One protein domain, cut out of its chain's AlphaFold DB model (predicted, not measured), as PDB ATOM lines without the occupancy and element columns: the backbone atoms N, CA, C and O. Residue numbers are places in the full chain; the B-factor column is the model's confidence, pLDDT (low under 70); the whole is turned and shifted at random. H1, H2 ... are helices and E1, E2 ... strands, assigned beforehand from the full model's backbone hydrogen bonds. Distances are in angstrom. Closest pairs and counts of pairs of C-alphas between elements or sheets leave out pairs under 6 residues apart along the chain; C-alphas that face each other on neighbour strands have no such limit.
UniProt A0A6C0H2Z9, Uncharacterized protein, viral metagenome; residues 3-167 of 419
ATOM      1  N   SER A   3     137.082  82.010 228.918       88.75
ATOM      2  CA  SER A   3     135.864  82.812 229.007       88.75
ATOM      3  C   SER A   3     134.731  82.018 229.650       88.75
ATOM      4  O   SER A   3     134.641  80.798 229.502       88.75
ATOM      5  N   LEU A   4     133.875  82.722 230.386       91.69
ATOM      6  CA  LEU A   4     132.690  82.169 231.031       91.69
ATOM      7  C   LEU A   4     131.478  83.016 230.652       91.69
ATOM      8  O   LEU A   4     131.450  84.194 230.983       91.69
ATOM      9  N   LEU A   5     130.488  82.416 229.987       92.69
ATOM     10  CA  LEU A   5     129.174  83.025 229.789       92.69
ATOM     11  C   LEU A   5     128.282  82.670 230.980       92.69
ATOM     12  O   LEU A   5     128.088  81.492 231.285       92.69
ATOM     13  N   ILE A   6     127.747  83.689 231.640       94.44
ATOM     14  CA  ILE A   6     126.819  83.563 232.761       94.44
ATOM     15  C   ILE A   6     125.499  84.201 232.346       94.44
ATOM     16  O   ILE A   6     125.478  85.346 231.901       94.44
ATOM     17  N   ASP A   7     124.403  83.468 232.519       95.00
ATOM     18  CA  ASP A   7     123.052  84.019 232.415       95.00
ATOM     19  C   ASP A   7     122.841  85.021 233.559       95.00
ATOM     20  O   ASP A   7     122.795  84.645 234.736       95.00
ATOM     21  N   TYR A   8     122.797  86.311 233.226       96.19
ATOM     22  CA  TYR A   8     122.756  87.370 234.224       96.19
ATOM     23  C   TYR A   8     121.450  87.322 235.015       96.19
ATOM     24  O   TYR A   8     121.462  87.384 236.245       96.19
ATOM     25  N   ASP A   9     120.328  87.159 234.319       93.75
ATOM     26  CA  ASP A   9     119.006  87.216 234.928       93.75
ATOM     27  C   ASP A   9     118.754  86.012 235.839       93.75
ATOM     28  O   ASP A   9     118.283  86.167 236.968       93.75
ATOM     29  N   ARG A  10     119.125  84.806 235.392       95.62
ATOM     30  CA  ARG A  10     118.848  83.562 236.131       95.62
ATOM     31  C   ARG A  10     119.900  83.208 237.171       95.62
ATOM     32  O   ARG A  10     119.579  82.496 238.123       95.62
ATOM     33  N   ILE A  11     121.145  83.653 237.000       96.88
ATOM     34  CA  ILE A  11     122.242  83.308 237.915       96.88
ATOM     35  C   ILE A  11     122.640  84.511 238.763       96.88
ATOM     36  O   ILE A  11     122.617  84.406 239.985       96.88
ATOM     37  N   VAL A  12     122.987  85.648 238.161       96.88
ATOM     38  CA  VAL A  12     123.553  86.786 238.907       96.88
ATOM     39  C   VAL A  12     122.473  87.495 239.722       96.88
ATOM     40  O   VAL A  12     122.573  87.573 240.948       96.88
ATOM     41  N   LYS A  13     121.408  87.944 239.052       94.69
ATOM     42  CA  LYS A  13     120.303  88.687 239.662       94.69
ATOM     43  C   LYS A  13     119.494  87.813 240.620       94.69
ATOM     44  O   LYS A  13     119.283  88.195 241.764       94.69
ATOM     45  N   ASN A  14     119.098  86.615 240.189       96.50
ATOM     46  CA  ASN A  14     118.278  85.711 241.002       96.50
ATOM     47  C   ASN A  14     118.962  85.250 242.309       96.50
ATOM     48  O   ASN A  14     118.278  84.989 243.293       96.50
ATOM     49  N   ASN A  15     120.299  85.162 242.337       97.38
ATOM     50  CA  ASN A  15     121.054  84.751 243.529       97.38
ATOM     51  C   ASN A  15     121.683  85.934 244.292       97.38
ATOM     52  O   ASN A  15     122.466  85.707 245.210       97.38
ATOM     53  N   ASN A  16     121.358  87.187 243.938       96.69
ATOM     54  CA  ASN A  16     121.884  88.402 244.578       96.69
ATOM     55  C   ASN A  16     123.426  88.429 244.675       96.69
ATOM     56  O   ASN A  16     124.005  88.694 245.738       96.69
ATOM     57  N   LEU A  17     124.111  88.135 243.564       97.62
ATOM     58  CA  LEU A  17     125.577  88.067 243.502       97.62
ATOM     59  C   LEU A  17     126.219  89.470 243.476       97.62
ATOM     60  O   LEU A  17     126.817  89.886 242.486       97.62
ATOM     61  N   HIS A  18     126.093  90.202 244.583       97.31
ATOM     62  CA  HIS A  18     126.431  91.625 244.695       97.31
ATOM     63  C   HIS A  18     127.892  91.986 244.368       97.31
ATOM     64  O   HIS A  18     128.144  93.077 243.854       97.31
ATOM     65  N   LEU A  19     128.870  91.116 244.661       98.06
ATOM     66  CA  LEU A  19     130.278  91.393 244.348       98.06
ATOM     67  C   LEU A  19     130.507  91.332 242.840       98.06
ATOM     68  O   LEU A  19     131.139  92.226 242.273       98.06
ATOM     69  N   LEU A  20     129.948  90.310 242.192       97.81
ATOM     70  CA  LEU A  20     130.003  90.176 240.743       97.81
ATOM     71  C   LEU A  20     129.220  91.299 240.054       97.81
ATOM     72  O   LEU A  20     129.747  91.952 239.159       97.81
ATOM     73  N   GLU A  21     128.005  91.587 240.519       97.12
ATOM     74  CA  GLU A  21     127.167  92.668 239.996       97.12
ATOM     75  C   GLU A  21     127.879  94.026 240.056       97.12
ATOM     76  O   GLU A  21     127.911  94.759 239.068       97.12
ATOM     77  N   LYS A  22     128.527  94.340 241.185       97.38
ATOM     78  CA  LYS A  22     129.327  95.560 241.343       97.38
ATOM     79  C   LYS A  22     130.495  95.614 240.356       97.38
ATOM     80  O   LYS A  22     130.795  96.685 239.833       97.38
ATOM     81  N   ARG A  23     131.159  94.482 240.096       96.62
ATOM     82  CA  ARG A  23     132.282  94.403 239.149       96.62
ATOM     83  C   ARG A  23     131.849  94.566 237.695       96.62
ATOM     84  O   ARG A  23     132.649  95.056 236.898       96.62
ATOM     85  N   CYS A  24     130.622  94.167 237.370       95.19
ATOM     86  CA  CYS A  24     130.065  94.206 236.021       95.19
ATOM     87  C   CYS A  24     129.425  95.550 235.637       95.19
ATOM     88  O   CYS A  24     128.936  95.680 234.520       95.19
ATOM     89  N   GLN A  25     129.429  96.555 236.517       94.12
ATOM     90  CA  GLN A  25     128.874  97.872 236.192       94.12
ATOM     91  C   GLN A  25     129.655  98.578 235.059       94.12
ATOM     92  O   GLN A  25     130.887  98.496 235.035       94.12
ATOM     93  N   PRO A  26     128.977  99.335 234.173       93.06
ATOM     94  CA  PRO A  26     127.526  99.534 234.134       93.06
ATOM     95  C   PRO A  26     126.782  98.333 233.527       93.06
ATOM     96  O   PRO A  26     127.213  97.764 232.524       93.06
ATOM     97  N   ILE A  27     125.633  97.983 234.113       93.38
ATOM     98  CA  ILE A  27     124.737  96.955 233.564       93.38
ATOM     99  C   ILE A  27     123.834  97.581 232.485       93.38
ATOM    100  O   ILE A  27     123.171  98.586 232.765       93.38
ATOM    101  N   PRO A  28     123.751  97.002 231.274       91.88
ATOM    102  CA  PRO A  28     122.811  97.451 230.258       91.88
ATOM    103  C   PRO A  28     121.360  97.350 230.740       91.88
ATOM    104  O   PRO A  28     120.911  96.311 231.220       91.88
ATOM    105  N   SER A  29     120.594  98.428 230.575       89.31
ATOM    106  CA  SER A  29     119.149  98.395 230.810       89.31
ATOM    107  C   SER A  29     118.456  97.749 229.612       89.31
ATOM    108  O   SER A  29     118.374  98.362 228.551       89.31
ATOM    109  N   THR A  30     117.927  96.538 229.784       89.12
ATOM    110  CA  THR A  30     117.157  95.827 228.755       89.12
ATOM    111  C   THR A  30     115.977  95.057 229.358       89.12
ATOM    112  O   THR A  30     115.959  94.749 230.550       89.12
ATOM    113  N   HIS A  31     114.976  94.767 228.525       86.62
ATOM    114  CA  HIS A  31     113.846  93.887 228.845       86.62
ATOM    115  C   HIS A  31     114.014  92.468 228.286       86.62
ATOM    116  O   HIS A  31     113.131  91.632 228.459       86.62
ATOM    117  N   THR A  32     115.110  92.206 227.577       90.38
ATOM    118  CA  THR A  32     115.399  90.919 226.939       90.38
ATOM    119  C   THR A  32     116.429  90.133 227.748       90.38
ATOM    120  O   THR A  32     117.060  90.678 228.651       90.38
ATOM    121  N   ASN A  33     116.627  88.858 227.404       92.69
ATOM    122  CA  ASN A  33     117.564  87.991 228.117       92.69
ATOM    123  C   ASN A  33     118.989  88.543 228.033       92.69
ATOM    124  O   ASN A  33     119.468  88.878 226.942       92.69
ATOM    125  N   MET A  34     119.672  88.591 229.175       95.31
ATOM    126  CA  MET A  34     121.020  89.129 229.273       95.31
ATOM    127  C   MET A  34     122.018  88.080 229.764       95.31
ATOM    128  O   MET A  34     121.816  87.391 230.763       95.31
ATOM    129  N   GLY A  35     123.141  87.989 229.061       94.69
ATOM    130  CA  GLY A  35     124.313  87.225 229.458       94.69
ATOM    131  C   GLY A  35     125.507  88.143 229.689       94.69
ATOM    132  O   GLY A  35     125.684  89.139 228.988       94.69
ATOM    133  N   VAL A  36     126.355  87.784 230.647       94.88
ATOM    134  CA  VAL A  36     127.669  88.402 230.833       94.88
ATOM    135  C   VAL A  36     128.749  87.385 230.496       94.88
ATOM    136  O   VAL A  36     128.765  86.272 231.024       94.88
ATOM    137  N   VAL A  37     129.654  87.752 229.593       93.50
ATOM    138  CA  VAL A  37     130.864  86.985 229.318       93.50
ATOM    139  C   VAL A  37     132.002  87.581 230.120       93.50
ATOM    140  O   VAL A  37     132.272  88.773 230.033       93.50
ATOM    141  N   LEU A  38     132.686  86.743 230.889       93.75
ATOM    142  CA  LEU A  38     133.827  87.128 231.709       93.75
ATOM    143  C   LEU A  38     135.089  86.493 231.146       93.75
ATOM    144  O   LEU A  38     135.164  85.269 231.028       93.75
ATOM    145  N   ALA A  39     136.095  87.306 230.840       91.94
ATOM    146  CA  ALA A  39     137.445  86.826 230.606       91.94
ATOM    147  C   ALA A  39     138.146  86.647 231.956       91.94
ATOM    148  O   ALA A  39     138.309  87.599 232.720       91.94
ATOM    149  N   ILE A  40     138.577  85.424 232.256       94.00
ATOM    150  CA  ILE A  40     139.158  85.075 233.556       94.00
ATOM    151  C   ILE A  40     140.512  84.387 233.402       94.00
ATOM    152  O   ILE A  40     140.820  83.751 232.388       94.00
ATOM    153  N   LYS A  41     141.344  84.503 234.443       93.75
ATOM    154  CA  LYS A  41     142.618  83.778 234.517       93.75
ATOM    155  C   LYS A  41     142.377  82.270 234.571       93.75
ATOM    156  O   LYS A  41     141.440  81.797 235.214       93.75
ATOM    157  N   GLU A  42     143.294  81.510 233.981       95.31
ATOM    158  CA  GLU A  42     143.216  80.048 233.911       95.31
ATOM    159  C   GLU A  42     143.062  79.384 235.283       95.31
ATOM    160  O   GLU A  42     142.216  78.511 235.453       95.31
ATOM    161  N   LYS A  43     143.785  79.877 236.296       97.19
ATOM    162  CA  LYS A  43     143.652  79.406 237.681       97.19
ATOM    163  C   LYS A  43     142.207  79.468 238.192       97.19
ATOM    164  O   LYS A  43     141.753  78.515 238.814       97.19
ATOM    165  N   GLN A  44     141.488  80.563 237.928       97.50
ATOM    166  CA  GLN A  44     140.103  80.731 238.388       97.50
ATOM    167  C   GLN A  44     139.153  79.798 237.634       97.50
ATOM    168  O   GLN A  44     138.262  79.202 238.229       97.50
ATOM    169  N   TYR A  45     139.385  79.616 236.331       96.44
ATOM    170  CA  TYR A  45     138.638  78.649 235.531       96.44
ATOM    171  C   TYR A  45     138.820  77.217 236.061       96.44
ATOM    172  O   TYR A  45     137.834  76.513 236.261       96.44
ATOM    173  N   ASN A  46     140.057  76.815 236.373       97.56
ATOM    174  CA  ASN A  46     140.373  75.478 236.886       97.56
ATOM    175  C   ASN A  46     139.740  75.199 238.258       97.56
ATOM    176  O   ASN A  46     139.271  74.090 238.505       97.56
ATOM    177  N   ILE A  47     139.676  76.206 239.135       98.06
ATOM    178  CA  ILE A  47     138.947  76.095 240.405       98.06
ATOM    179  C   ILE A  47     137.441  75.978 240.139       98.06
ATOM    180  O   ILE A  47     136.787  75.098 240.684       98.06
ATOM    181  N   LEU A  48     136.876  76.809 239.259       97.50
ATOM    182  CA  LEU A  48     135.443  76.770 238.959       97.50
ATOM    183  C   LEU A  48     134.990  75.395 238.441       97.50
ATOM    184  O   LEU A  48     133.935  74.899 238.842       97.50
ATOM    185  N   ILE A  49     135.765  74.776 237.544       97.19
ATOM    186  CA  ILE A  49     135.415  73.471 236.969       97.19
ATOM    187  C   ILE A  49     135.606  72.310 237.950       97.19
ATOM    188  O   ILE A  49     134.900  71.312 237.805       97.19
ATOM    189  N   SER A  50     136.505  72.432 238.936       97.94
ATOM    190  CA  SER A  50     136.714  71.404 239.965       97.94
ATOM    191  C   SER A  50     135.628  71.413 241.042       97.94
ATOM    192  O   SER A  50     135.398  70.394 241.691       97.94
ATOM    193  N   LEU A  51     134.911  72.530 241.201       98.12
ATOM    194  CA  LEU A  51     133.780  72.630 242.115       98.12
ATOM    195  C   LEU A  51     132.547  71.860 241.599       98.12
ATOM    196  O   LEU A  51     132.259  71.888 240.387       98.12
ATOM    197  N   PRO A  52     131.757  71.245 242.505       97.88
ATOM    198  CA  PRO A  52     130.460  70.662 242.171       97.88
ATOM    199  C   PRO A  52     129.545  71.669 241.467       97.88
ATOM    200  O   PRO A  52     129.526  72.853 241.804       97.88
ATOM    201  N   LYS A  53     128.778  71.209 240.472       95.81
ATOM    202  CA  LYS A  53     127.778  72.051 239.794       95.81
ATOM    203  C   LYS A  53     126.700  72.513 240.789       95.81
ATOM    204  O   LYS A  53     126.400  71.802 241.741       95.81
ATOM    205  N   GLY A  54     126.090  73.669 240.525       95.94
ATOM    206  CA  GLY A  54     125.057  74.259 241.383       95.94
ATOM    207  C   GLY A  54     125.622  75.318 242.329       95.94
ATOM    208  O   GLY A  54     126.453  76.132 241.919       95.94
ATOM    209  N   GLU A  55     125.171  75.300 243.583       97.19
ATOM    210  CA  GLU A  55     125.426  76.344 244.584       97.19
ATOM    211  C   GLU A  55     126.918  76.626 244.804       97.19
ATOM    212  O   GLU A  55     127.321  77.784 244.828       97.19
ATOM    213  N   SER A  56     127.775  75.598 244.856       98.00
ATOM    214  CA  SER A  56     129.220  75.794 245.063       98.00
ATOM    215  C   SER A  56     129.857  76.678 243.988       98.00
ATOM    216  O   SER A  56     130.688  77.530 244.301       98.00
ATOM    217  N   ARG A  57     129.454  76.516 242.719       97.94
ATOM    218  CA  ARG A  57     129.938  77.370 241.623       97.94
ATOM    219  C   ARG A  57     129.361  78.776 241.709       97.94
ATOM    220  O   ARG A  57     130.116  79.721 241.520       97.94
ATOM    221  N   VAL A  58     128.068  78.909 242.017       97.81
ATOM    222  CA  VAL A  58     127.381  80.206 242.174       97.81
ATOM    223  C   VAL A  58     128.022  81.038 243.290       97.81
ATOM    224  O   VAL A  58     128.349  82.206 243.089       97.81
ATOM    225  N   THR A  59     128.301  80.423 244.438       98.00
ATOM    226  CA  THR A  59     129.002  81.073 245.551       98.00
ATOM    227  C   THR A  59     130.423  81.468 245.162       98.00
ATOM    228  O   THR A  59     130.873  82.571 245.471       98.00
ATOM    229  N   TYR A  60     131.138  80.601 244.438       98.50
ATOM    230  CA  TYR A  60     132.516  80.876 244.045       98.50
ATOM    231  C   TYR A  60     132.648  82.020 243.031       98.50
ATOM    232  O   TYR A  60     133.527  82.866 243.210       98.50
ATOM    233  N   ILE A  61     131.773  82.111 242.020       98.12
ATOM    234  CA  ILE A  61     131.811  83.221 241.044       98.12
ATOM    235  C   ILE A  61     131.524  84.588 241.682       98.12
ATOM    236  O   ILE A  61     131.901  85.614 241.126       98.12
ATOM    237  N   ASN A  62     130.896  84.608 242.859       98.25
ATOM    238  CA  ASN A  62     130.666  85.818 243.642       98.25
ATOM    239  C   ASN A  62     131.716  86.025 244.748       98.25
ATOM    240  O   ASN A  62     131.562  86.906 245.581       98.25
ATOM    241  N   SER A  63     132.780  85.220 244.798       98.50
ATOM    242  CA  SER A  63     133.856  85.402 245.775       98.50
ATOM    243  C   SER A  63     134.817  86.516 245.357       98.50
ATOM    244  O   SER A  63     135.077  86.713 244.170       98.50
ATOM    245  N   VAL A  64     135.433  87.186 246.338       98.25
ATOM    246  CA  VAL A  64     136.485  88.197 246.101       98.25
ATOM    247  C   VAL A  64     137.613  87.626 245.235       98.25
ATOM    248  O   VAL A  64     138.045  88.252 244.273       98.25
ATOM    249  N   SER A  65     138.031  86.383 245.512       97.75
ATOM    250  CA  SER A  65     139.094  85.715 244.751       97.75
ATOM    251  C   SER A  65     138.769  85.594 243.262       97.75
ATOM    252  O   SER A  65     139.650  85.805 242.427       97.75
ATOM    253  N   PHE A  66     137.518  85.278 242.923       98.25
ATOM    254  CA  PHE A  66     137.084  85.184 241.536       98.25
ATOM    255  C   PHE A  66     136.940  86.573 240.903       98.25
ATOM    256  O   PHE A  66     137.539  86.838 239.860       98.25
ATOM    257  N   VAL A  67     136.196  87.465 241.563       98.00
ATOM    258  CA  VAL A  67     135.827  88.795 241.056       98.00
ATOM    259  C   VAL A  67     137.055  89.670 240.781       98.00
ATOM    260  O   VAL A  67     137.150  90.267 239.706       98.00
ATOM    261  N   ASP A  68     138.045  89.668 241.676       97.50
ATOM    262  CA  ASP A  68     139.293  90.437 241.518       97.50
ATOM    263  C   ASP A  68     140.187  89.908 240.383       97.50
ATOM    264  O   ASP A  68     141.139  90.564 239.959       97.50
ATOM    265  N   ASN A  69     139.908  88.703 239.880       97.06
ATOM    266  CA  ASN A  69     140.655  88.074 238.794       97.06
ATOM    267  C   ASN A  69     139.895  88.053 237.458       97.06
ATOM    268  O   ASN A  69     140.357  87.399 236.513       97.06
ATOM    269  N   ILE A  70     138.778  88.783 237.359       95.69
ATOM    270  CA  ILE A  70     138.121  89.099 236.087       95.69
ATOM    271  C   ILE A  70     138.993  90.108 235.334       95.69
ATOM    272  O   ILE A  70     139.182  91.245 235.777       95.69
ATOM    273  N   ILE A  71     139.528  89.658 234.199       94.00
ATOM    274  CA  ILE A  71     140.419  90.424 233.326       94.00
ATOM    275  C   ILE A  71     139.603  91.422 232.510       94.00
ATOM    276  O   ILE A  71     139.969  92.588 232.429       94.00
ATOM    277  N   ASP A  72     138.507  90.946 231.924       92.38
ATOM    278  CA  ASP A  72     137.682  91.711 230.997       92.38
ATOM    279  C   ASP A  72     136.238  91.192 231.021       92.38
ATOM    280  O   ASP A  72     135.982  90.077 231.500       92.38
ATOM    281  N   LEU A  73     135.293  91.996 230.540       93.31
ATOM    282  CA  LEU A  73     133.877  91.652 230.520       93.31
ATOM    283  C   LEU A  73     133.182  92.145 229.253       93.31
ATOM    284  O   LEU A  73     133.519  93.179 228.692       93.31
ATOM    285  N   ALA A  74     132.158  91.407 228.849       93.44
ATOM    286  CA  ALA A  74     131.311  91.718 227.714       93.44
ATOM    287  C   ALA A  74     129.866  91.382 228.054       93.44
ATOM    288  O   ALA A  74     129.597  90.395 228.739       93.44
ATOM    289  N   TRP A  75     128.935  92.156 227.520       94.19
ATOM    290  CA  TRP A  75     127.512  91.867 227.631       94.19
ATOM    291  C   TRP A  75     126.989  91.306 226.316       94.19
ATOM    292  O   TRP A  75     127.347  91.779 225.235       94.19
ATOM    293  N   ILE A  76     126.133  90.295 226.425       94.75
ATOM    294  CA  ILE A  76     125.390  89.709 225.315       94.75
ATOM    295  C   ILE A  76     123.911  89.867 225.633       94.75
ATOM    296  O   ILE A  76     123.440  89.388 226.661       94.75
ATOM    297  N   ILE A  77     123.178  90.529 224.749       95.38
ATOM    298  CA  ILE A  77     121.734  90.701 224.869       95.38
ATOM    299  C   ILE A  77     121.069  89.891 223.761       95.38
ATOM    300  O   ILE A  77     121.390  90.080 222.591       95.38
ATOM    301  N   TYR A  78     120.144  89.002 224.116       94.62
ATOM    302  CA  TYR A  78     119.456  88.138 223.160       94.62
ATOM    303  C   TYR A  78     117.943  88.371 223.174       94.62
ATOM    304  O   TYR A  78     117.276  88.186 224.196       94.62
ATOM    305  N   ASP A  79     117.409  88.756 222.017       94.44
ATOM    306  CA  ASP A  79     115.983  88.922 221.742       94.44
ATOM    307  C   ASP A  79     115.521  87.758 220.850       94.44
ATOM    308  O   ASP A  79     115.789  87.718 219.644       94.44
ATOM    309  N   GLU A  80     114.867  86.771 221.468       92.50
ATOM    310  CA  GLU A  80     114.434  85.541 220.798       92.50
ATOM    311  C   GLU A  80     113.336  85.790 219.760       92.50
ATOM    312  O   GLU A  80     113.326  85.139 218.712       92.50
ATOM    313  N   GLU A  81     112.439  86.741 220.028       92.12
ATOM    314  CA  GLU A  81     111.330  87.088 219.139       92.12
ATOM    315  C   GLU A  81     111.856  87.759 217.870       92.12
ATOM    316  O   GLU A  81     111.479  87.396 216.753       92.12
ATOM    317  N   LYS A  82     112.798  88.697 218.022       92.38
ATOM    318  CA  LYS A  82     113.413  89.380 216.876       92.38
ATOM    319  C   LYS A  82     114.515  88.573 216.199       92.38
ATOM    320  O   LYS A  82     114.938  88.969 215.112       92.38
ATOM    321  N   LYS A  83     114.977  87.478 216.816       94.38
ATOM    322  CA  LYS A  83     116.163  86.709 216.399       94.38
ATOM    323  C   LYS A  83     117.405  87.598 216.302       94.38
ATOM    324  O   LYS A  83     118.139  87.565 215.314       94.38
ATOM    325  N   LEU A  84     117.632  88.411 217.334       95.25
ATOM    326  CA  LEU A  84     118.756  89.344 217.417       95.25
ATOM    327  C   LEU A  84     119.637  89.043 218.621       95.25
ATOM    328  O   LEU A  84     119.144  88.797 219.718       95.25
ATOM    329  N   CYS A  85     120.946  89.127 218.416       95.50
ATOM    330  CA  CYS A  85     121.935  89.058 219.481       95.50
ATOM    331  C   CYS A  85     122.849  90.281 219.406       95.50
ATOM    332  O   CYS A  85     123.556  90.465 218.415       95.50
ATOM    333  N   GLU A  86     122.843  91.117 220.438       95.81
ATOM    334  CA  GLU A  86     123.683  92.308 220.528       95.81
ATOM    335  C   GLU A  86     124.877  92.090 221.457       95.81
ATOM    336  O   GLU A  86     124.722  91.608 222.579       95.81
ATOM    337  N   PHE A  87     126.061  92.494 220.999       95.12
ATOM    338  CA  PHE A  87     127.277  92.554 221.805       95.12
ATOM    339  C   PHE A  87     127.517  93.980 222.301       95.12
ATOM    340  O   PHE A  87     127.533  94.920 221.505       95.12
ATOM    341  N   ILE A  88     127.761  94.143 223.603       92.88
ATOM    342  CA  ILE A  88     128.048  95.442 224.225       92.88
ATOM    343  C   ILE A  88     129.361  95.360 225.005       92.88
ATOM    344  O   ILE A  88     129.599  94.423 225.766       92.88
ATOM    345  N   GLY A  89     130.206  96.378 224.825       83.56
ATOM    346  CA  GLY A  89     131.464  96.533 225.563       83.56
ATOM    347  C   GLY A  89     132.591  95.599 225.120       83.56
ATOM    348  O   GLY A  89     133.592  95.500 225.811       83.56
ATOM    349  N   VAL A  90     132.451  94.909 223.983       86.94
ATOM    350  CA  VAL A  90     133.450  93.927 223.539       86.94
ATOM    351  C   VAL A  90     134.489  94.588 222.639       86.94
ATOM    352  O   VAL A  90     134.154  95.082 221.558       86.94
ATOM    353  N   GLU A  91     135.752  94.569 223.063       89.56
ATOM    354  CA  GLU A  91     136.882  95.096 222.297       89.56
ATOM    355  C   GLU A  91     138.144  94.218 222.407       89.56
ATOM    356  O   GLU A  91     138.225  93.263 223.183       89.56
ATOM    357  N   GLY A  92     139.142  94.512 221.569       87.69
ATOM    358  CA  GLY A  92     140.469  93.895 221.649       87.69
ATOM    359  C   GLY A  92     140.472  92.369 221.495       87.69
ATOM    360  O   GLY A  92     139.738  91.805 220.690       87.69
ATOM    361  N   ASN A  93     141.330  91.695 222.265       84.81
ATOM    362  CA  ASN A  93     141.506  90.237 222.187       84.81
ATOM    363  C   ASN A  93     140.274  89.457 222.679       84.81
ATOM    364  O   ASN A  93     140.089  88.290 222.319       84.81
ATOM    365  N   MET A  94     139.435  90.086 223.508       86.12
ATOM    366  CA  MET A  94     138.208  89.474 224.001       86.12
ATOM    367  C   MET A  94     137.182  89.317 222.878       86.12
ATOM    368  O   MET A  94     136.487  88.305 222.836       86.12
ATOM    369  N   LEU A  95     137.149  90.256 221.927       89.25
ATOM    370  CA  LEU A  95     136.193  90.271 220.824       89.25
ATOM    371  C   LEU A  95     136.184  88.976 220.011       89.25
ATOM    372  O   LEU A  95     135.136  88.343 219.890       89.25
ATOM    373  N   THR A  96     137.343  88.546 219.513       86.56
ATOM    374  CA  THR A  96     137.452  87.305 218.732       86.56
ATOM    375  C   THR A  96     137.012  86.096 219.555       86.56
ATOM    376  O   THR A  96     136.207  85.295 219.093       86.56
ATOM    377  N   THR A  97     137.463  86.011 220.812       85.50
ATOM    378  CA  THR A  97     137.135  84.889 221.707       85.50
ATOM    379  C   THR A  97     135.633  84.811 221.994       85.50
ATOM    380  O   THR A  97     135.042  83.732 221.952       85.50
ATOM    381  N   VAL A  98     135.002  85.949 222.299       86.62
ATOM    382  CA  VAL A  98     133.561  86.039 222.570       86.62
ATOM    383  C   VAL A  98     132.777  85.663 221.325       86.62
ATOM    384  O   VAL A  98     131.874  84.834 221.416       86.62
ATOM    385  N   LEU A  99     133.133  86.218 220.166       87.12
ATOM    386  CA  LEU A  99     132.426  85.943 218.921       87.12
ATOM    387  C   LEU A  99     132.543  84.476 218.516       87.12
ATOM    388  O   LEU A  99     131.513  83.858 218.296       87.12
ATOM    389  N   GLU A 100     133.735  83.880 218.496       84.81
ATOM    390  CA  GLU A 100     133.912  82.460 218.148       84.81
ATOM    391  C   GLU A 100     133.062  81.534 219.025       84.81
ATOM    392  O   GLU A 100     132.377  80.639 218.528       84.81
ATOM    393  N   LYS A 101     133.066  81.766 220.343       82.06
ATOM    394  CA  LYS A 101     132.266  80.968 221.280       82.06
ATOM    395  C   LYS A 101     130.775  81.228 221.131       82.06
ATOM    396  O   LYS A 101     129.990  80.297 221.280       82.06
ATOM    397  N   THR A 102     130.382  82.458 220.833       80.38
ATOM    398  CA  THR A 102     128.974  82.813 220.655       80.38
ATOM    399  C   THR A 102     128.422  82.226 219.357       80.38
ATOM    400  O   THR A 102     127.395  81.559 219.390       80.38
ATOM    401  N   LEU A 103     129.145  82.367 218.242       81.25
ATOM    402  CA  LEU A 103     128.788  81.813 216.929       81.25
ATOM    403  C   LEU A 103     128.565  80.296 216.982       81.25
ATOM    404  O   LEU A 103     127.638  79.794 216.361       81.25
ATOM    405  N   TYR A 104     129.373  79.570 217.763       82.06
ATOM    406  CA  TYR A 104     129.219  78.118 217.918       82.06
ATOM    407  C   TYR A 104     127.909  77.707 218.610       82.06
ATOM    408  O   TYR A 104     127.429  76.596 218.405       82.06
ATOM    409  N   ASN A 105     127.344  78.575 219.453       84.25
ATOM    410  CA  ASN A 105     126.192  78.247 220.298       84.25
ATOM    411  C   ASN A 105     124.897  78.959 219.885       84.25
ATOM    412  O   ASN A 105     123.827  78.593 220.370       84.25
ATOM    413  N   ILE A 106     124.972  79.974 219.021       86.44
ATOM    414  CA  ILE A 106     123.805  80.722 218.550       86.44
ATOM    415  C   ILE A 106     123.259  80.102 217.252       86.44
ATOM    416  O   ILE A 106     124.046  79.756 216.369       86.44
ATOM    417  N   PRO A 107     121.926  79.983 217.096       90.31
ATOM    418  CA  PRO A 107     121.311  79.518 215.854       90.31
ATOM    419  C   PRO A 107     121.704  80.338 214.612       90.31
ATOM    420  O   PRO A 107     121.929  81.548 214.677       90.31
ATOM    421  N   ASN A 108     121.764  79.689 213.447       89.94
ATOM    422  CA  ASN A 108     122.185  80.332 212.192       89.94
ATOM    423  C   ASN A 108     121.205  81.402 211.676       89.94
ATOM    424  O   ASN A 108     121.596  82.241 210.869       89.94
ATOM    425  N   ASP A 109     119.946  81.368 212.117       91.25
ATOM    426  CA  ASP A 109     118.900  82.337 211.775       91.25
ATOM    427  C   ASP A 109     118.952  83.616 212.628       91.25
ATOM    428  O   ASP A 109     118.210  84.562 212.367       91.25
ATOM    429  N   VAL A 110     119.838  83.678 213.628       93.44
ATOM    430  CA  VAL A 110     120.024  84.865 214.467       93.44
ATOM    431  C   VAL A 110     120.969  85.853 213.793       93.44
ATOM    432  O   VAL A 110     122.070  85.510 213.358       93.44
ATOM    433  N   THR A 111     120.555  87.119 213.749       94.38
ATOM    434  CA  THR A 111     121.422  88.219 213.321       94.38
ATOM    435  C   THR A 111     122.191  88.759 214.519       94.38
ATOM    436  O   THR A 111     121.618  89.168 215.530       94.38
ATOM    437  N   LEU A 112     123.510  88.777 214.386       95.00
ATOM    438  CA  LEU A 112     124.410  89.407 215.331       95.00
ATOM    439  C   LEU A 112     124.474  90.906 215.064       95.00
ATOM    440  O   LEU A 112     124.447  91.350 213.915       95.00
ATOM    441  N   CYS A 113     124.600  91.699 216.117       96.06
ATOM    442  CA  CYS A 113     124.689  93.140 215.984       96.06
ATOM    443  C   CYS A 113     125.553  93.775 217.076       96.06
ATOM    444  O   CYS A 113     125.813  93.187 218.124       96.06
ATOM    445  N   VAL A 114     126.045  94.975 216.791       96.44
ATOM    446  CA  VAL A 114     126.821  95.789 217.729       96.44
ATOM    447  C   VAL A 114     126.470  97.255 217.530       96.44
ATOM    448  O   VAL A 114     126.269  97.697 216.397       96.44
ATOM    449  N   GLY A 115     126.415  98.007 218.627       96.56
ATOM    450  CA  GLY A 115     126.318  99.462 218.638       96.56
ATOM    451  C   GLY A 115     127.586 100.113 219.196       96.56
ATOM    452  O   GLY A 115     128.033  99.766 220.285       96.56
ATOM    453  N   ILE A 116     128.158 101.078 218.473       96.62
ATOM    454  CA  ILE A 116     129.379 101.800 218.864       96.62
ATOM    455  C   ILE A 116     129.083 103.302 218.868       96.62
ATOM    456  O   ILE A 116     128.925 103.912 217.809       96.62
ATOM    457  N   GLY A 117     129.017 103.905 220.057       96.50
ATOM    458  CA  GLY A 117     128.792 105.346 220.223       96.50
ATOM    459  C   GLY A 117     129.912 106.197 219.613       96.50
ATOM    460  O   GLY A 117     131.089 105.828 219.654       96.50
ATOM    461  N   PHE A 118     129.569 107.355 219.042       95.81
ATOM    462  CA  PHE A 118     130.562 108.289 218.490       95.81
ATOM    463  C   PHE A 118     131.447 108.951 219.553       95.81
ATOM    464  O   PHE A 118     132.554 109.405 219.248       95.81
ATOM    465  N   ASP A 119     130.997 108.964 220.797       95.06
ATOM    466  CA  ASP A 119     131.736 109.389 221.979       95.06
ATOM    467  C   ASP A 119     132.745 108.338 222.471       95.06
ATOM    468  O   ASP A 119     133.651 108.679 223.229       95.06
ATOM    469  N   HIS A 120     132.673 107.088 221.994       94.50
ATOM    470  CA  HIS A 120     133.605 106.046 222.419       94.50
ATOM    471  C   HIS A 120     135.055 106.377 221.989       94.50
ATOM    472  O   HIS A 120     135.299 106.660 220.801       94.50
ATOM    473  N   PRO A 121     136.046 106.310 222.906       94.06
ATOM    474  CA  PRO A 121     137.431 106.699 222.619       94.06
ATOM    475  C   PRO A 121     138.069 105.817 221.538       94.06
ATOM    476  O   PRO A 121     138.746 106.319 220.644       94.06
ATOM    477  N   ASN A 122     137.762 104.516 221.544       94.06
ATOM    478  CA  ASN A 122     138.328 103.533 220.614       94.06
ATOM    479  C   ASN A 122     137.445 103.242 219.386       94.06
ATOM    480  O   ASN A 122     137.676 102.249 218.697       94.06
ATOM    481  N   LYS A 123     136.428 104.068 219.087       94.44
ATOM    482  CA  LYS A 123     135.408 103.758 218.059       94.44
ATOM    483  C   LYS A 123     135.974 103.335 216.701       94.44
ATOM    484  O   LYS A 123     135.467 102.396 216.103       94.44
ATOM    485  N   VAL A 124     137.040 103.985 216.221       94.00
ATOM    486  CA  VAL A 124     137.637 103.692 214.902       94.00
ATOM    487  C   VAL A 124     138.247 102.293 214.889       94.00
ATOM    488  O   VAL A 124     137.994 101.510 213.974       94.00
ATOM    489  N   LYS A 125     139.012 101.962 215.936       94.19
ATOM    490  CA  LYS A 125     139.607 100.637 216.108       94.19
ATOM    491  C   LYS A 125     138.522  99.572 216.249       94.19
ATOM    492  O   LYS A 125     138.584  98.576 215.543       94.19
ATOM    493  N   MET A 126     137.510  99.810 217.086       94.56
ATOM    494  CA  MET A 126     136.398  98.872 217.264       94.56
ATOM    495  C   MET A 126     135.674  98.604 215.950       94.56
ATOM    496  O   MET A 126     135.553  97.450 215.566       94.56
ATOM    497  N   ILE A 127     135.253  99.650 215.231       94.94
ATOM    498  CA  ILE A 127     134.597  99.504 213.925       94.94
ATOM    499  C   ILE A 127     135.464  98.649 212.994       94.94
ATOM    500  O   ILE A 127     134.973  97.687 212.418       94.94
ATOM    501  N   THR A 128     136.762  98.948 212.909       93.62
ATOM    502  CA  THR A 128     137.707  98.189 212.075       93.62
ATOM    503  C   THR A 128     137.804  96.720 212.496       93.62
ATOM    504  O   THR A 128     137.824  95.836 211.642       93.62
ATOM    505  N   ASP A 129     137.858  96.445 213.798       93.00
ATOM    506  CA  ASP A 129     137.937  95.085 214.333       93.00
ATOM    507  C   ASP A 129     136.629  94.308 214.065       93.00
ATOM    508  O   ASP A 129     136.684  93.159 213.635       93.00
ATOM    509  N   TYR A 130     135.456  94.936 214.202       94.06
ATOM    510  CA  TYR A 130     134.165  94.324 213.858       94.06
ATOM    511  C   TYR A 130     134.021  94.046 212.354       94.06
ATOM    512  O   TYR A 130     133.560  92.966 211.983       94.06
ATOM    513  N   LEU A 131     134.462  94.964 211.485       92.81
ATOM    514  CA  LEU A 131     134.488  94.745 210.033       92.81
ATOM    515  C   LEU A 131     135.334  93.523 209.653       92.81
ATOM    516  O   LEU A 131     134.887  92.682 208.880       92.81
ATOM    517  N   LYS A 132     136.531  93.376 210.244       91.00
ATOM    518  CA  LYS A 132     137.396  92.196 210.038       91.00
ATOM    519  C   LYS A 132     136.735  90.891 210.475       91.00
ATOM    520  O   LYS A 132     137.113  89.824 210.005       91.00
ATOM    521  N   LEU A 133     135.771  90.977 211.386       90.62
ATOM    522  CA  LEU A 133     134.985  89.852 211.878       90.62
ATOM    523  C   LEU A 133     133.648  89.715 211.139       90.62
ATOM    524  O   LEU A 133     132.740  89.071 211.657       90.62
ATOM    525  N   GLY A 134     133.504  90.311 209.952       92.06
ATOM    526  CA  GLY A 134     132.351  90.129 209.066       92.06
ATOM    527  C   GLY A 134     131.105  90.930 209.450       92.06
ATOM    528  O   GLY A 134     130.027  90.667 208.916       92.06
ATOM    529  N   PHE A 135     131.210  91.888 210.378       93.88
ATOM    530  CA  PHE A 135     130.130  92.847 210.603       93.88
ATOM    531  C   PHE A 135     130.084  93.869 209.467       93.88
ATOM    532  O   PHE A 135     131.102  94.402 209.039       93.88
ATOM    533  N   ARG A 136     128.875  94.139 208.989       92.38
ATOM    534  CA  ARG A 136     128.553  94.862 207.760       92.38
ATOM    535  C   ARG A 136     127.227  95.608 207.897       92.38
ATOM    536  O   ARG A 136     126.711  95.764 209.002       92.38
ATOM    537  N   ASP A 137     126.689  96.073 206.769       93.62
ATOM    538  CA  ASP A 137     125.376  96.719 206.666       93.62
ATOM    539  C   ASP A 137     125.210  97.878 207.680       93.62
ATOM    540  O   ASP A 137     124.294  97.860 208.509       93.62
ATOM    541  N   PRO A 138     126.118  98.875 207.660       96.06
ATOM    542  CA  PRO A 138     126.177  99.894 208.694       96.06
ATOM    543  C   PRO A 138     124.984 100.850 208.640       96.06
ATOM    544  O   PRO A 138     124.499 101.222 207.569       96.06
ATOM    545  N   TYR A 139     124.557 101.314 209.810       96.62
ATOM    546  CA  TYR A 139     123.612 102.420 209.935       96.62
ATOM    547  C   TYR A 139     123.878 103.244 211.194       96.62
ATOM    548  O   TYR A 139     124.533 102.799 212.132       96.62
ATOM    549  N   ILE A 140     123.366 104.468 211.222       95.88
ATOM    550  CA  ILE A 140     123.483 105.393 212.344       95.88
ATOM    551  C   ILE A 140     122.176 105.426 213.116       95.88
ATOM    552  O   ILE A 140     121.083 105.513 212.554       95.88
ATOM    553  N   SER A 141     122.282 105.399 214.436       95.75
ATOM    554  CA  SER A 141     121.129 105.478 215.320       95.75
ATOM    555  C   SER A 141     121.483 106.217 216.604       95.75
ATOM    556  O   SER A 141     122.653 106.357 216.944       95.75
ATOM    557  N   LYS A 142     120.464 106.704 217.318       95.19
ATOM    558  CA  LYS A 142     120.601 107.228 218.689       95.19
ATOM    559  C   LYS A 142     120.560 106.123 219.745       95.19
ATOM    560  O   LYS A 142     120.909 106.359 220.897       95.19
ATOM    561  N   LYS A 143     120.094 104.941 219.349       94.31
ATOM    562  CA  LYS A 143     120.020 103.741 220.175       94.31
ATOM    563  C   LYS A 143     120.661 102.583 219.435       94.31
ATOM    564  O   LYS A 143     120.529 102.501 218.213       94.31
ATOM    565  N   SER A 144     121.306 101.691 220.160       93.88
ATOM    566  CA  SER A 144     121.743 100.421 219.610       93.88
ATOM    567  C   SER A 144     120.541  99.550 219.195       93.88
ATOM    568  O   SER A 144     119.395  99.892 219.519       93.88
ATOM    569  N   PRO A 145     120.771  98.435 218.481       93.12
ATOM    570  CA  PRO A 145     119.698  97.587 217.976       93.12
ATOM    571  C   PRO A 145     118.698  97.113 219.041       93.12
ATOM    572  O   PRO A 145     117.493  97.133 218.794       93.12
ATOM    573  N   LEU A 146     119.168  96.744 220.236       93.25
ATOM    574  CA  LEU A 146     118.335  96.311 221.363       93.25
ATOM    575  C   LEU A 146     118.171  97.396 222.439       93.25
ATOM    576  O   LEU A 146     117.711  97.118 223.542       93.25
ATOM    577  N   GLY A 147     118.442  98.658 222.090       87.50
ATOM    578  CA  GLY A 147     117.929  99.814 222.824       87.50
ATOM    579  C   GLY A 147     118.915 100.539 223.736       87.50
ATOM    580  O   GLY A 147     118.487 101.479 224.409       87.50
ATOM    581  N   LEU A 148     120.208 100.188 223.737       90.69
ATOM    582  CA  LEU A 148     121.222 100.943 224.481       90.69
ATOM    583  C   LEU A 148     121.272 102.382 223.959       90.69
ATOM    584  O   LEU A 148     121.528 102.621 222.780       90.69
ATOM    585  N   GLN A 149     121.023 103.351 224.832       93.62
ATOM    586  CA  GLN A 149     121.012 104.763 224.469       93.62
ATOM    587  C   GLN A 149     122.447 105.280 224.295       93.62
ATOM    588  O   GLN A 149     123.258 105.176 225.210       93.62
ATOM    589  N   PHE A 150     122.746 105.882 223.143       94.44
ATOM    590  CA  PHE A 150     123.991 106.625 222.948       94.44
ATOM    591  C   PHE A 150     123.826 108.074 223.416       94.44
ATOM    592  O   PHE A 150     122.718 108.619 223.372       94.44
ATOM    593  N   THR A 151     124.939 108.711 223.792       94.25
ATOM    594  CA  THR A 151     124.982 110.131 224.179       94.25
ATOM    595  C   THR A 151     124.479 111.039 223.055       94.25
ATOM    596  O   THR A 151     123.677 111.940 223.287       94.25
ATOM    597  N   GLU A 152     124.888 110.761 221.814       93.06
ATOM    598  CA  GLU A 152     124.380 111.448 220.625       93.06
ATOM    599  C   GLU A 152     123.879 110.455 219.576       93.06
ATOM    600  O   GLU A 152     122.678 110.268 219.389       93.06
ATOM    601  N   HIS A 153     124.820 109.836 218.868       96.06
ATOM    602  CA  HIS A 153     124.592 108.834 217.840       96.06
ATOM    603  C   HIS A 153     125.711 107.793 217.922       96.06
ATOM    604  O   HIS A 153     126.786 108.053 218.467       96.06
ATOM    605  N   GLY A 154     125.461 106.628 217.349       96.38
ATOM    606  CA  GLY A 154     126.446 105.574 217.189       96.38
ATOM    607  C   GLY A 154     126.295 104.880 215.847       96.38
ATOM    608  O   GLY A 154     125.255 104.984 215.188       96.38
ATOM    609  N   VAL A 155     127.348 104.170 215.458       97.12
ATOM    610  CA  VAL A 155     127.325 103.239 214.332       97.12
ATOM    611  C   VAL A 155     126.810 101.905 214.835       97.12
ATOM    612  O   VAL A 155     127.336 101.355 215.799       97.12
ATOM    613  N   CYS A 156     125.797 101.385 214.167       97.44
ATOM    614  CA  CYS A 156     125.317 100.032 214.352       97.44
ATOM    615  C   CYS A 156     125.785  99.183 213.170       97.44
ATOM    616  O   CYS A 156     125.671  99.617 212.023       97.44
ATOM    617  N   LEU A 157     126.312  97.996 213.456       96.44
ATOM    618  CA  LEU A 157     126.747  97.027 212.451       96.44
ATOM    619  C   LEU A 157     126.007  95.707 212.655       96.44
ATOM    620  O   LEU A 157     125.655  95.353 213.783       96.44
ATOM    621  N   LEU A 158     125.803  94.977 211.564       95.00
ATOM    622  CA  LEU A 158     125.049  93.731 211.516       95.00
ATOM    623  C   LEU A 158     125.907  92.613 210.941       95.00
ATOM    624  O   LEU A 158     126.704  92.829 210.036       95.00
ATOM    625  N   ARG A 159     125.708  91.392 211.416       92.81
ATOM    626  CA  ARG A 159     126.342  90.201 210.865       92.81
ATOM    627  C   ARG A 159     125.346  89.057 210.864       92.81
ATOM    628  O   ARG A 159     124.782  88.711 211.897       92.81
ATOM    629  N   GLU A 160     125.153  88.441 209.708       89.75
ATOM    630  CA  GLU A 160     124.461  87.156 209.653       89.75
ATOM    631  C   GLU A 160     125.406  86.066 210.150       89.75
ATOM    632  O   GLU A 160     126.582  86.042 209.783       89.75
ATOM    633  N   ASN A 161     124.896  85.160 210.979       84.25
ATOM    634  CA  ASN A 161     125.710  84.112 211.591       84.25
ATOM    635  C   ASN A 161     126.319  83.142 210.547       84.25
ATOM    636  O   ASN A 161     127.365  82.544 210.771       84.25
ATOM    637  N   ASN A 162     125.722  83.039 209.357       79.88
ATOM    638  CA  ASN A 162     126.124  82.110 208.298       79.88
ATOM    639  C   ASN A 162     127.013  82.706 207.185       79.88
ATOM    640  O   ASN A 162     127.318  81.986 206.234       79.88
ATOM    641  N   VAL A 163     127.426  83.981 207.251       72.56
ATOM    642  CA  VAL A 163     128.228  84.618 206.183       72.56
ATOM    643  C   VAL A 163     129.517  85.228 206.732       72.56
ATOM    644  O   VAL A 163     129.501  85.912 207.756       72.56
ATOM    645  N   ILE A 164     130.635  84.981 206.039       64.31
ATOM    646  CA  ILE A 164     131.983  85.395 206.469       64.31
ATOM    647  C   ILE A 164     132.640  86.375 205.476       64.31
ATOM    648  O   ILE A 164     133.373  87.254 205.915       64.31
ATOM    649  N   ASP A 165     132.313  86.318 204.180       59.50
ATOM    650  CA  ASP A 165     133.050  87.068 203.149       59.50
ATOM    651  C   ASP A 165     132.237  88.226 202.544       59.50
ATOM    652  O   ASP A 165     131.440  88.022 201.627       59.50
ATOM    653  N   ASP A 166     132.444  89.448 203.048       68.19
ATOM    654  CA  ASP A 166     132.160  90.699 202.323       68.19
ATOM    655  C   ASP A 166     132.923  91.882 202.953       68.19
ATOM    656  O   ASP A 166     132.916  92.041 204.174       68.19
ATOM    657  N   ASP A 167     133.557  92.732 202.139       78.38
ATOM    658  CA  ASP A 167     134.238  93.947 202.613       78.38
ATOM    659  C   ASP A 167     133.241  95.113 202.674       78.38
ATOM    660  O   ASP A 167     132.649  95.507 201.670       78.38
TER     661      ASP A 167
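What this domain is: This is residues 3 to 167 of the 419 residues of an uncharacterized protein of viral metagenome (UniProt A0A6C0H2Z9). One strongly twisted sheet of seven strands runs through the domain, with helices H6 and H7 over one of its faces. Five short helices, H1 to H5, gather at the end of the sheet that holds E1, E2 and E3 and make one end of the longest axis; E6 and E7 lie toward the other end. The printed part has 165 residues, with seven named helices and seven named strands in the order E1 H1 H2 E2 H3 H4 H5 E3 E4 H6 E5 H7 E6 E7. The mixed sheet runs E1 E2 E3 E4 E5 E7 E6, and the class is mixed, helices and strands. The whole is compact, with a radius of gyration of the C-alphas of 16.1 A and spans of 45 by 32 by 31 A.

Where its parts are: E1, residues 3 to 7, begins at C-alpha 3 (135.864, 82.812, 229.007). H1 is residues 8 to 13, H2 18 to 23, and E2 33 to 40, 22.5 A long. H3 is residues 42 to 50, H4 55 to 61, H5 64 to 67. E3, residues 70 to 79, measures 26.4 A; E4 is residues 84 to 88. H6, residues 92 to 105, measures 21.2 A from C-alpha 92 (140.469, 93.895, 221.649). E5 is residues 111 to 117, H7 123 to 132. E6, residues 136 to 143, bends by 63 degrees at residue 140. E7, residues 149 to 160, bends by 129 degrees at residue 152 and ends at C-alpha 160 (124.461, 87.156, 209.653).

How they stand to each other: E1 and E2 are antiparallel, with N 6 and O 36 2.8 A apart; E2 and E3 likewise, with N 35 and O 76 at 2.8 A. E3 and E4 form a hairpin, with N 86 and O 77 at 2.8 A. E4 and E5 are parallel, with N 113 and O 85 at 2.8 A; E4, H6 and E5 make a strand-helix-strand unit, two parallel neighbour strands with a helix between, its crossover right-handed. E5, H7 and E6 make a split one, with E7 between the strands, also right-handed. E5 and E7 are antiparallel, with N 112 and O 159 at 2.8 A, and E6 and E7 form a hairpin, with N 156 and O 139 at 2.8 A. H6 and H7 lie on the same face, giving two layers, helices on one face of a sheet; H7 runs along E7 at a height over the sheet of 9.8 A. H1 stands up from the sheet, while H3 only grazes it with residues 42 to 48. H3 and H4 form a helical hairpin and only just touch, with 3 pairs of C-alphas within 8 A, the closest those of Leu 48 and Arg 57, 6.1 A. H2 and H5 touch, the C-alphas of Leu 20 and Val 67 being closest at 6.0 A. Every O i to N i+4 pair is within hydrogen-bond range in H2, H3, H4 and H7; H1 has 1 of 2 and H6 7 of 10, and H5 is too short for one.

The domain as a whole: The C-alphas of Pro 52 and Glu 152 are the two farthest apart, 46.5 A. The printed part has no cut, and no link is long; H2 to E2 is short, the others tight. The mean pLDDT of the printed part is 92.8, and residues 164 to 166 are under 70.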